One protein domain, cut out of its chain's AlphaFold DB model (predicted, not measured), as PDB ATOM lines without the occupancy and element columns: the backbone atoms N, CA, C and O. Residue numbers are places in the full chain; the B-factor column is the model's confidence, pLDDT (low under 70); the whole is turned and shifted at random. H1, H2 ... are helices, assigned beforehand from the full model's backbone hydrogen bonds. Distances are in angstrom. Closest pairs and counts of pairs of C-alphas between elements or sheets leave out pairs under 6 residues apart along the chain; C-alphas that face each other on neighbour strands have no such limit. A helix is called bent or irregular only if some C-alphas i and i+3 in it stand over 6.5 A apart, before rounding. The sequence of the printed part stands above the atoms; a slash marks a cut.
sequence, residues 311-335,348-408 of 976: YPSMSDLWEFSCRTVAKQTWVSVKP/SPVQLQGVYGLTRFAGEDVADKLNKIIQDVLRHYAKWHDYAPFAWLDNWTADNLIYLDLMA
ATOM      1  N   TYR A 311     266.088 127.591 265.188       91.25
ATOM      2  CA  TYR A 311     265.034 127.274 266.148       91.25
ATOM      3  C   TYR A 311     263.653 127.553 265.511       91.25
ATOM      4  O   TYR A 311     263.524 128.552 264.792       91.25
ATOM      5  N   PRO A 312     262.628 126.697 265.718       94.31
ATOM      6  CA  PRO A 312     261.251 127.003 265.313       94.31
ATOM      7  C   PRO A 312     260.789 128.285 266.004       94.31
ATOM      8  O   PRO A 312     261.238 128.541 267.118       94.31
ATOM      9  N   SER A 313     259.910 129.094 265.401       94.50
ATOM     10  CA  SER A 313     259.490 130.324 266.081       94.50
ATOM     11  C   SER A 313     258.773 129.983 267.385       94.50
ATOM     12  O   SER A 313     258.129 128.936 267.495       94.50
ATOM     13  N   MET A 314     258.836 130.879 268.371       93.94
ATOM     14  CA  MET A 314     258.114 130.675 269.626       93.94
ATOM     15  C   MET A 314     256.635 130.349 269.361       93.94
ATOM     16  O   MET A 314     256.121 129.387 269.924       93.94
ATOM     17  N   SER A 315     255.972 131.067 268.443       93.25
ATOM     18  CA  SER A 315     254.580 130.792 268.057       93.25
ATOM     19  C   SER A 315     254.358 129.344 267.595       93.25
ATOM     20  O   SER A 315     253.377 128.724 268.004       93.25
ATOM     21  N   ASP A 316     255.279 128.778 266.805       95.88
ATOM     22  CA  ASP A 316     255.216 127.374 266.372       95.88
ATOM     23  C   ASP A 316     255.388 126.414 267.561       95.88
ATOM     24  O   ASP A 316     254.696 125.401 267.654       95.88
ATOM     25  N   LEU A 317     256.294 126.733 268.495       95.44
ATOM     26  CA  LEU A 317     256.543 125.940 269.704       95.44
ATOM     27  C   LEU A 317     255.342 125.952 270.661       95.44
ATOM     28  O   LEU A 317     255.040 124.932 271.287       95.44
ATOM     29  N   TRP A 318     254.633 127.077 270.761       95.62
ATOM     30  CA  TRP A 318     253.398 127.189 271.534       95.62
ATOM     31  C   TRP A 318     252.248 126.431 270.874       95.62
ATOM     32  O   TRP A 318     251.608 125.617 271.539       95.62
ATOM     33  N   GLU A 319     252.040 126.582 269.561       96.50
ATOM     34  CA  GLU A 319     251.022 125.799 268.854       96.50
ATOM     35  C   GLU A 319     251.318 124.290 268.947       96.50
ATOM     36  O   GLU A 319     250.421 123.487 269.208       96.50
ATOM     37  N   PHE A 320     252.586 123.892 268.823       96.81
ATOM     38  CA  PHE A 320     253.034 122.516 269.032       96.81
ATOM     39  C   PHE A 320     252.773 122.016 270.461       96.81
ATOM     40  O   PHE A 320     252.342 120.874 270.646       96.81
ATOM     41  N   SER A 321     252.984 122.863 271.470       96.12
ATOM     42  CA  SER A 321     252.698 122.548 272.875       96.12
ATOM     43  C   SER A 321     251.199 122.343 273.091       96.12
ATOM     44  O   SER A 321     250.792 121.293 273.586       96.12
ATOM     45  N   CYS A 322     250.362 123.262 272.605       96.19
ATOM     46  CA  CYS A 322     248.903 123.148 272.630       96.19
ATOM     47  C   CYS A 322     248.405 121.894 271.889       96.19
ATOM     48  O   CYS A 322     247.601 121.139 272.437       96.19
ATOM     49  N   ARG A 323     248.935 121.592 270.694       96.62
ATOM     50  CA  ARG A 323     248.646 120.350 269.948       96.62
ATOM     51  C   ARG A 323     249.090 119.094 270.708       96.62
ATOM     52  O   ARG A 323     248.413 118.074 270.628       96.62
ATOM     53  N   THR A 324     250.190 119.147 271.462       96.44
ATOM     54  CA  THR A 324     250.670 118.025 272.291       96.44
ATOM     55  C   THR A 324     249.751 117.790 273.492       96.44
ATOM     56  O   THR A 324     249.335 116.653 273.731       96.44
ATOM     57  N   VAL A 325     249.364 118.858 274.198       96.50
ATOM     58  CA  VAL A 325     248.405 118.821 275.316       96.50
ATOM     59  C   VAL A 325     247.038 118.307 274.844       96.50
ATOM     60  O   VAL A 325     246.488 117.377 275.434       96.50
ATOM     61  N   ALA A 326     246.539 118.809 273.712       96.06
ATOM     62  CA  ALA A 326     245.287 118.381 273.085       96.06
ATOM     63  C   ALA A 326     245.347 117.005 272.382       96.06
ATOM     64  O   ALA A 326     244.339 116.561 271.830       96.06
ATOM     65  N   LYS A 327     246.500 116.316 272.392       94.44
ATOM     66  CA  LYS A 327     246.715 114.993 271.770       94.44
ATOM     67  C   LYS A 327     246.472 114.949 270.244       94.44
ATOM     68  O   LYS A 327     245.959 113.970 269.715       94.44
ATOM     69  N   GLN A 328     246.862 116.016 269.539       96.56
ATOM     70  CA  GLN A 328     246.676 116.219 268.088       96.56
ATOM     71  C   GLN A 328     247.981 116.173 267.260       96.56
ATOM     72  O   GLN A 328     247.982 116.474 266.066       96.56
ATOM     73  N   THR A 329     249.123 115.822 267.856       96.00
ATOM     74  CA  THR A 329     250.369 115.579 267.101       96.00
ATOM     75  C   THR A 329     250.298 114.253 266.328       96.00
ATOM     76  O   THR A 329     249.793 113.264 266.846       96.00
ATOM     77  N   TRP A 330     250.819 114.203 265.095       95.56
ATOM     78  CA  TRP A 330     250.682 113.022 264.215       95.56
ATOM     79  C   TRP A 330     252.010 112.411 263.731       95.56
ATOM     80  O   TRP A 330     252.034 111.271 263.271       95.56
ATOM     81  N   VAL A 331     253.130 113.132 263.849       95.88
ATOM     82  CA  VAL A 331     254.446 112.648 263.397       95.88
ATOM     83  C   VAL A 331     254.990 111.589 264.362       95.88
ATOM     84  O   VAL A 331     255.249 111.862 265.536       95.88
ATOM     85  N   SER A 332     255.180 110.373 263.850       94.25
ATOM     86  CA  SER A 332     255.672 109.205 264.594       94.25
ATOM     87  C   SER A 332     257.191 108.998 264.512       94.25
ATOM     88  O   SER A 332     257.740 108.250 265.324       94.25
ATOM     89  N   VAL A 333     257.871 109.671 263.575       94.56
ATOM     90  CA  VAL A 333     259.328 109.610 263.363       94.56
ATOM     91  C   VAL A 333     260.073 110.156 264.585       94.56
ATOM     92  O   VAL A 333     259.719 111.211 265.113       94.56
ATOM     93  N   LYS A 334     261.102 109.436 265.043       89.62
ATOM     94  CA  LYS A 334     261.963 109.866 266.155       89.62
ATOM     95  C   LYS A 334     263.099 110.777 265.666       89.62
ATOM     96  O   LYS A 334     263.591 110.551 264.561       89.62
ATOM     97  N   PRO A 335     263.558 111.738 266.489       90.06
ATOM     98  CA  PRO A 335     264.794 112.480 266.244       90.06
ATOM     99  C   PRO A 335     266.006 111.568 266.005       90.06
ATOM    100  O   PRO A 335     266.141 110.522 266.644       90.06
ATOM    101  N   SER A 348     259.197 110.792 269.643       93.94
ATOM    102  CA  SER A 348     258.529 111.429 268.503       93.94
ATOM    103  C   SER A 348     257.371 112.325 268.970       93.94
ATOM    104  O   SER A 348     256.852 112.119 270.073       93.94
ATOM    105  N   PRO A 349     256.917 113.303 268.160       95.69
ATOM    106  CA  PRO A 349     255.801 114.184 268.510       95.69
ATOM    107  C   PRO A 349     254.531 113.480 269.008       95.69
ATOM    108  O   PRO A 349     253.879 113.987 269.919       95.69
ATOM    109  N   VAL A 350     254.191 112.303 268.469       95.56
ATOM    110  CA  VAL A 350     253.073 111.473 268.969       95.56
ATOM    111  C   VAL A 350     253.333 110.950 270.387       95.56
ATOM    112  O   VAL A 350     252.429 110.939 271.216       95.56
ATOM    113  N   GLN A 351     254.561 110.542 270.716       95.25
ATOM    114  CA  GLN A 351     254.871 109.967 272.031       95.25
ATOM    115  C   GLN A 351     254.801 110.999 273.170       95.25
ATOM    116  O   GLN A 351     254.465 110.634 274.298       95.25
ATOM    117  N   LEU A 352     255.043 112.286 272.887       94.81
ATOM    118  CA  LEU A 352     254.926 113.368 273.876       94.81
ATOM    119  C   LEU A 352     253.503 113.512 274.448       94.81
ATOM    120  O   LEU A 352     253.344 113.937 275.593       94.81
ATOM    121  N   GLN A 353     252.474 113.078 273.710       94.12
ATOM    122  CA  GLN A 353     251.084 113.035 274.182       94.12
ATOM    123  C   GLN A 353     250.891 112.157 275.428       94.12
ATOM    124  O   GLN A 353     249.992 112.413 276.229       94.12
ATOM    125  N   GLY A 354     251.724 111.125 275.604       91.69
ATOM    126  CA  GLY A 354     251.700 110.266 276.789       91.69
ATOM    127  C   GLY A 354     252.300 110.921 278.038       91.69
ATOM    128  O   GLY A 354     252.060 110.445 279.141       91.69
ATOM    129  N   VAL A 355     253.063 112.010 277.871       89.94
ATOM    130  CA  VAL A 355     253.779 112.711 278.954       89.94
ATOM    131  C   VAL A 355     253.091 114.025 279.334       89.94
ATOM    132  O   VAL A 355     252.988 114.339 280.519       89.94
ATOM    133  N   TYR A 356     252.617 114.780 278.338       94.81
ATOM    134  CA  TYR A 356     252.031 116.115 278.522       94.81
ATOM    135  C   TYR A 356     250.579 116.234 278.039       94.81
ATOM    136  O   TYR A 356     249.983 117.295 278.177       94.81
ATOM    137  N   GLY A 357     249.988 115.183 277.470       93.94
ATOM    138  CA  GLY A 357     248.599 115.223 277.015       93.94
ATOM    139  C   GLY A 357     247.586 115.313 278.165       93.94
ATOM    140  O   GLY A 357     247.836 114.833 279.274       93.94
ATOM    141  N   LEU A 358     246.406 115.874 277.883       94.25
ATOM    142  CA  LEU A 358     245.321 116.036 278.856       94.25
ATOM    143  C   LEU A 358     244.859 114.724 279.494       94.25
ATOM    144  O   LEU A 358     244.798 113.668 278.855       94.25
ATOM    145  N   THR A 359     244.477 114.834 280.761       92.94
ATOM    146  CA  THR A 359     243.930 113.758 281.596       92.94
ATOM    147  C   THR A 359     242.460 113.980 281.952       92.94
ATOM    148  O   THR A 359     241.725 113.007 282.100       92.94
ATOM    149  N   ARG A 360     242.006 115.239 282.017       92.19
ATOM    150  CA  ARG A 360     240.605 115.645 282.210       92.19
ATOM    151  C   ARG A 360     240.265 116.849 281.326       92.19
ATOM    152  O   ARG A 360     241.131 117.655 281.005       92.19
ATOM    153  N   PHE A 361     238.993 116.996 280.961       90.75
ATOM    154  CA  PHE A 361     238.488 118.162 280.226       90.75
ATOM    155  C   PHE A 361     238.212 119.326 281.191       90.75
ATOM    156  O   PHE A 361     237.063 119.663 281.458       90.75
ATOM    157  N   ALA A 362     239.274 119.894 281.767       88.75
ATOM    158  CA  ALA A 362     239.197 120.991 282.729       88.75
ATOM    159  C   ALA A 362     240.291 122.033 282.456       88.75
ATOM    160  O   ALA A 362     241.408 121.670 282.082       88.75
ATOM    161  N   GLY A 363     239.974 123.317 282.651       86.75
ATOM    162  CA  GLY A 363     240.890 124.423 282.351       86.75
ATOM    163  C   GLY A 363     242.176 124.377 283.176       86.75
ATOM    164  O   GLY A 363     243.245 124.685 282.653       86.75
ATOM    165  N   GLU A 364     242.103 123.903 284.422       89.38
ATOM    166  CA  GLU A 364     243.290 123.787 285.272       89.38
ATOM    167  C   GLU A 364     244.220 122.667 284.785       89.38
ATOM    168  O   GLU A 364     245.426 122.849 284.814       89.38
ATOM    169  N   ASP A 365     243.704 121.553 284.237       92.75
ATOM    170  CA  ASP A 365     244.570 120.506 283.656       92.75
ATOM    171  C   ASP A 365     245.283 121.011 282.392       92.75
ATOM    172  O   ASP A 365     246.460 120.718 282.196       92.75
ATOM    173  N   VAL A 366     244.617 121.825 281.562       93.44
ATOM    174  CA  VAL A 366     245.255 122.504 280.416       93.44
ATOM    175  C   VAL A 366     246.392 123.409 280.898       93.44
ATOM    176  O   VAL A 366     247.510 123.311 280.384       93.44
ATOM    177  N   ALA A 367     246.130 124.242 281.910       92.31
ATOM    178  CA  ALA A 367     247.123 125.133 282.498       92.31
ATOM    179  C   ALA A 367     248.285 124.360 283.146       92.31
ATOM    180  O   ALA A 367     249.439 124.706 282.908       92.31
ATOM    181  N   ASP A 368     248.015 123.292 283.900       94.44
ATOM    182  CA  ASP A 368     249.023 122.436 284.537       94.44
ATOM    183  C   ASP A 368     249.952 121.795 283.494       94.44
ATOM    184  O   ASP A 368     251.179 121.831 283.641       94.44
ATOM    185  N   LYS A 369     249.399 121.227 282.406       95.44
ATOM    186  CA  LYS A 369     250.222 120.619 281.346       95.44
ATOM    187  C   LYS A 369     251.060 121.669 280.606       95.44
ATOM    188  O   LYS A 369     252.247 121.430 280.384       95.44
ATOM    189  N   LEU A 370     250.481 122.817 280.237       95.50
ATOM    190  CA  LEU A 370     251.200 123.877 279.514       95.50
ATOM    191  C   LEU A 370     252.283 124.527 280.385       95.50
ATOM    192  O   LEU A 370     253.418 124.652 279.928       95.50
ATOM    193  N   ASN A 371     251.993 124.838 281.653       94.75
ATOM    194  CA  ASN A 371     252.995 125.334 282.602       94.75
ATOM    195  C   ASN A 371     254.139 124.335 282.800       94.75
ATOM    196  O   ASN A 371     255.300 124.740 282.878       94.75
ATOM    197  N   LYS A 372     253.850 123.027 282.809       95.62
ATOM    198  CA  LYS A 372     254.904 122.012 282.838       95.62
ATOM    199  C   LYS A 372     255.783 122.060 281.579       95.62
ATOM    200  O   LYS A 372     256.999 122.069 281.715       95.62
ATOM    201  N   ILE A 373     255.211 122.165 280.374       95.38
ATOM    202  CA  ILE A 373     256.004 122.321 279.135       95.38
ATOM    203  C   ILE A 373     256.814 123.637 279.152       95.38
ATOM    204  O   ILE A 373     257.955 123.667 278.687       95.38
ATOM    205  N   ILE A 374     256.281 124.718 279.731       94.94
ATOM    206  CA  ILE A 374     257.002 125.988 279.911       94.94
ATOM    207  C   ILE A 374     258.230 125.818 280.820       94.94
ATOM    208  O   ILE A 374     259.323 126.260 280.455       94.94
ATOM    209  N   GLN A 375     258.063 125.161 281.972       94.00
ATOM    210  CA  GLN A 375     259.134 124.924 282.946       94.00
ATOM    211  C   GLN A 375     260.169 123.905 282.453       94.00
ATOM    212  O   GLN A 375     261.366 124.126 282.622       94.00
ATOM    213  N   ASP A 376     259.736 122.817 281.821       92.00
ATOM    214  CA  ASP A 376     260.637 121.768 281.334       92.00
ATOM    215  C   ASP A 376     261.366 122.196 280.043       92.00
ATOM    216  O   ASP A 376     262.509 121.794 279.823       92.00
ATOM    217  N   VAL A 377     260.726 123.003 279.178       92.19
ATOM    218  CA  VAL A 377     261.179 123.239 277.793       92.19
ATOM    219  C   VAL A 377     261.142 124.712 277.356       92.19
ATOM    220  O   VAL A 377     262.197 125.271 277.042       92.19
ATOM    221  N   LEU A 378     259.973 125.367 277.280       94.62
ATOM    222  CA  LEU A 378     259.850 126.612 276.487       94.62
ATOM    223  C   LEU A 378     260.651 127.795 277.042       94.62
ATOM    224  O   LEU A 378     261.158 128.594 276.255       94.62
ATOM    225  N   ARG A 379     260.858 127.887 278.364       93.25
ATOM    226  CA  ARG A 379     261.719 128.930 278.960       93.25
ATOM    227  C   ARG A 379     263.167 128.887 278.447       93.25
ATOM    228  O   ARG A 379     263.843 129.915 278.451       93.25
ATOM    229  N   HIS A 380     263.636 127.713 278.011       92.69
ATOM    230  CA  HIS A 380     264.970 127.513 277.445       92.69
ATOM    231  C   HIS A 380     265.012 127.898 275.962       92.69
ATOM    232  O   HIS A 380     265.920 128.622 275.565       92.69
ATOM    233  N   TYR A 381     263.993 127.523 275.179       94.00
ATOM    234  CA  TYR A 381     263.841 127.994 273.797       94.00
ATOM    235  C   TYR A 381     263.718 129.517 273.720       94.00
ATOM    236  O   TYR A 381     264.387 130.132 272.901       94.00
ATOM    237  N   ALA A 382     262.956 130.149 274.616       94.31
ATOM    238  CA  ALA A 382     262.860 131.605 274.662       94.31
ATOM    239  C   ALA A 382     264.236 132.273 274.876       94.31
ATOM    240  O   ALA A 382     264.540 133.267 274.224       94.31
ATOM    241  N   LYS A 383     265.119 131.677 275.692       93.00
ATOM    242  CA  LYS A 383     266.517 132.129 275.826       93.00
ATOM    243  C   LYS A 383     267.336 131.921 274.538       93.00
ATOM    244  O   LYS A 383     268.253 132.692 274.279       93.00
ATOM    245  N   TRP A 384     267.038 130.895 273.739       92.62
ATOM    246  CA  TRP A 384     267.650 130.676 272.414       92.62
ATOM    247  C   TRP A 384     267.092 131.611 271.322       92.62
ATOM    248  O   TRP A 384     267.691 131.720 270.258       92.62
ATOM    249  N   HIS A 385     265.989 132.312 271.606       92.62
ATOM    250  CA  HIS A 385     265.472 133.462 270.854       92.62
ATOM    251  C   HIS A 385     265.829 134.803 271.527       92.62
ATOM    252  O   HIS A 385     265.086 135.774 271.418       92.62
ATOM    253  N   ASP A 386     266.950 134.842 272.253       93.31
ATOM    254  CA  ASP A 386     267.535 136.023 272.905       93.31
ATOM    255  C   ASP A 386     266.680 136.714 273.995       93.31
ATOM    256  O   ASP A 386     267.096 137.736 274.546       93.31
ATOM    257  N   TYR A 387     265.530 136.153 274.399       94.56
ATOM    258  CA  TYR A 387     264.727 136.705 275.499       94.56
ATOM    259  C   TYR A 387     265.396 136.472 276.864       94.56
ATOM    260  O   TYR A 387     265.760 135.344 277.219       94.56
ATOM    261  N   ALA A 388     265.520 137.534 277.667       94.25
ATOM    262  CA  ALA A 388     266.187 137.476 278.964       94.25
ATOM    263  C   ALA A 388     265.450 136.541 279.954       94.25
ATOM    264  O   ALA A 388     264.247 136.704 280.168       94.25
ATOM    265  N   PRO A 389     266.147 135.577 280.594       93.19
ATOM    266  CA  PRO A 389     265.558 134.632 281.548       93.19
ATOM    267  C   PRO A 389     265.566 135.127 283.006       93.19
ATOM    268  O   PRO A 389     265.319 134.345 283.922       93.19
ATOM    269  N   PHE A 390     265.909 136.395 283.231       92.94
ATOM    270  CA  PHE A 390     265.977 137.048 284.536       92.94
ATOM    271  C   PHE A 390     265.218 138.378 284.487       92.94
ATOM    272  O   PHE A 390     265.155 139.017 283.438       92.94
ATOM    273  N   ALA A 391     264.652 138.800 285.617       93.94
ATOM    274  CA  ALA A 391     264.105 140.145 285.754       93.94
ATOM    275  C   ALA A 391     265.251 141.166 285.847       93.94
ATOM    276  O   ALA A 391     266.276 140.898 286.477       93.94
ATOM    277  N   TRP A 392     265.076 142.340 285.239       90.44
ATOM    278  CA  TRP A 392     266.039 143.450 285.315       90.44
ATOM    279  C   TRP A 392     265.748 144.432 286.466       90.44
ATOM    280  O   TRP A 392     266.535 145.345 286.707       90.44
ATOM    281  N   LEU A 393     264.622 144.251 287.166       95.50
ATOM    282  CA  LEU A 393     264.111 145.123 288.223       95.50
ATOM    283  C   LEU A 393     263.510 144.287 289.367       95.50
ATOM    284  O   LEU A 393     262.837 143.284 289.120       95.50
ATOM    285  N   ASP A 394     263.715 144.721 290.612       93.56
ATOM    286  CA  ASP A 394     263.144 144.070 291.795       93.56
ATOM    287  C   ASP A 394     261.608 144.077 291.767       93.56
ATOM    288  O   ASP A 394     260.976 145.090 291.467       93.56
ATOM    289  N   ASN A 395     261.000 142.949 292.144       93.31
ATOM    290  CA  ASN A 395     259.551 142.699 292.074       93.31
ATOM    291  C   ASN A 395     258.953 142.759 290.649       93.31
ATOM    292  O   ASN A 395     257.734 142.852 290.501       93.31
ATOM    293  N   TRP A 396     259.786 142.672 289.607       94.56
ATOM    294  CA  TRP A 396     259.353 142.502 288.218       94.56
ATOM    295  C   TRP A 396     259.552 141.056 287.727       94.56
ATOM    296  O   TRP A 396     260.101 140.207 288.428       94.56
ATOM    297  N   THR A 397     259.083 140.768 286.514       94.75
ATOM    298  CA  THR A 397     259.216 139.464 285.842       94.75
ATOM    299  C   THR A 397     260.305 139.497 284.755       94.75
ATOM    300  O   THR A 397     260.869 140.551 284.459       94.75
ATOM    301  N   ALA A 398     260.645 138.341 284.186       94.69
ATOM    302  CA  ALA A 398     261.656 138.197 283.138       94.69
ATOM    303  C   ALA A 398     261.047 138.324 281.731       94.69
ATOM    304  O   ALA A 398     259.926 137.867 281.499       94.69
ATOM    305  N   ASP A 399     261.799 138.878 280.776       93.94
ATOM    306  CA  ASP A 399     261.318 139.134 279.409       93.94
ATOM    307  C   ASP A 399     260.833 137.857 278.706       93.94
ATOM    308  O   ASP A 399     259.834 137.881 277.985       93.94
ATOM    309  N   ASN A 400     261.492 136.717 278.954       94.06
ATOM    310  CA  ASN A 400     261.053 135.435 278.413       94.06
ATOM    311  C   ASN A 400     259.696 134.980 278.980       94.06
ATOM    312  O   ASN A 400     258.906 134.403 278.240       94.06
ATOM    313  N   LEU A 401     259.400 135.263 280.252       93.88
ATOM    314  CA  LEU A 401     258.114 134.949 280.880       93.88
ATOM    315  C   LEU A 401     257.009 135.891 280.393       93.88
ATOM    316  O   LEU A 401     255.911 135.418 280.126       93.88
ATOM    317  N   ILE A 402     257.308 137.185 280.203       93.81
ATOM    318  CA  ILE A 402     256.377 138.139 279.568       93.81
ATOM    319  C   ILE A 402     256.001 137.638 278.172       93.81
ATOM    320  O   ILE A 402     254.822 137.579 277.833       93.81
ATOM    321  N   TYR A 403     256.997 137.256 277.366       93.44
ATOM    322  CA  TYR A 403     256.736 136.767 276.018       93.44
ATOM    323  C   TYR A 403     255.896 135.483 276.035       93.44
ATOM    324  O   TYR A 403     254.959 135.386 275.252       93.44
ATOM    325  N   LEU A 404     256.204 134.533 276.931       93.19
ATOM    326  CA  LEU A 404     255.498 133.249 277.071       93.19
ATOM    327  C   LEU A 404     254.037 133.392 277.530       93.19
ATOM    328  O   LEU A 404     253.183 132.655 277.044       93.19
ATOM    329  N   ASP A 405     253.743 134.327 278.434       91.94
ATOM    330  CA  ASP A 405     252.378 134.600 278.908       91.94
ATOM    331  C   ASP A 405     251.503 135.185 277.781       91.94
ATOM    332  O   ASP A 405     250.403 134.704 277.506       91.94
ATOM    333  N   LEU A 406     252.059 136.134 277.016       91.88
ATOM    334  CA  LEU A 406     251.404 136.789 275.874       91.88
ATOM    335  C   LEU A 406     251.151 135.873 274.657       91.88
ATOM    336  O   LEU A 406     250.610 136.328 273.648       91.88
ATOM    337  N   MET A 407     251.525 134.592 274.724       91.25
ATOM    338  CA  MET A 407     251.256 133.604 273.668       91.25
ATOM    339  C   MET A 407     249.849 133.007 273.760       91.25
ATOM    340  O   MET A 407     249.320 132.499 272.767       91.25
ATOM    341  N   ALA A 408     249.236 133.048 274.943       90.81
ATOM    342  CA  ALA A 408     247.860 132.626 275.137       90.81
ATOM    343  C   ALA A 408     246.901 133.715 274.626       90.81
ATOM    344  O   ALA A 408     246.769 134.770 275.243       90.81
TER     345      ALA A 408
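This is residues 311 to 335 and 348 to 408 of the 976 residues of an uncharacterized protein of Chloroflexi bacterium (UniProt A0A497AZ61). One long kinked helix, H3, forms the core; H1 packs on it, short H2 touches both, and after a long loop H4 folds back on residues 374 to 383 of H3. The printed part has 86 residues, with four named helices, H1 to H4 in order, and no named strand: all helix. It is only just compact, close to loose, with a radius of gyration of the C-alphas of 13.9 A, and only just flat, spanning 42 by 30 by 17 A.

Find C-alpha 363 at (240.890, 124.423, 282.351); H3 runs to residue 384, 29.2 A, with a kink of 50 degrees near residue 374. It is irregular: C-alphas 376 and 379 are 7.6 A apart. H1 is residues 314 to 325, 16.3 A; H2 is 353 to 356, 5.4 A; H4 is 399 to 405, 10.0 A, ending at C-alpha 405, (252.378, 134.600, 278.908).

Start at H3, the hub. H1 touches it, closest C-alphas Val 325 and Lys 369, 6.5 A, opposite ways at a steep tilt of 35.0 degrees, only just past shallow. H3 and H4 form a helical hairpin, closest C-alphas Ala 382 and Asn 400, 5.7 A, at a shallow tilt of 29 degrees. H2 touches residues 369 to 373 of H3, closest C-alphas Tyr 356 and Lys 369, 5.6 A. Every O i to N i+4 pair is within hydrogen-bond range in H1 and H4, and 15 of 18 in H3; H2 is too short for one.

Look for the cut: residues 336 to 347 are not printed, and C-alphas 335 and 348 are 6.7 A apart. The link from H3 to H4 is long, 14 residues. No printed residue is under 70 in pLDDT.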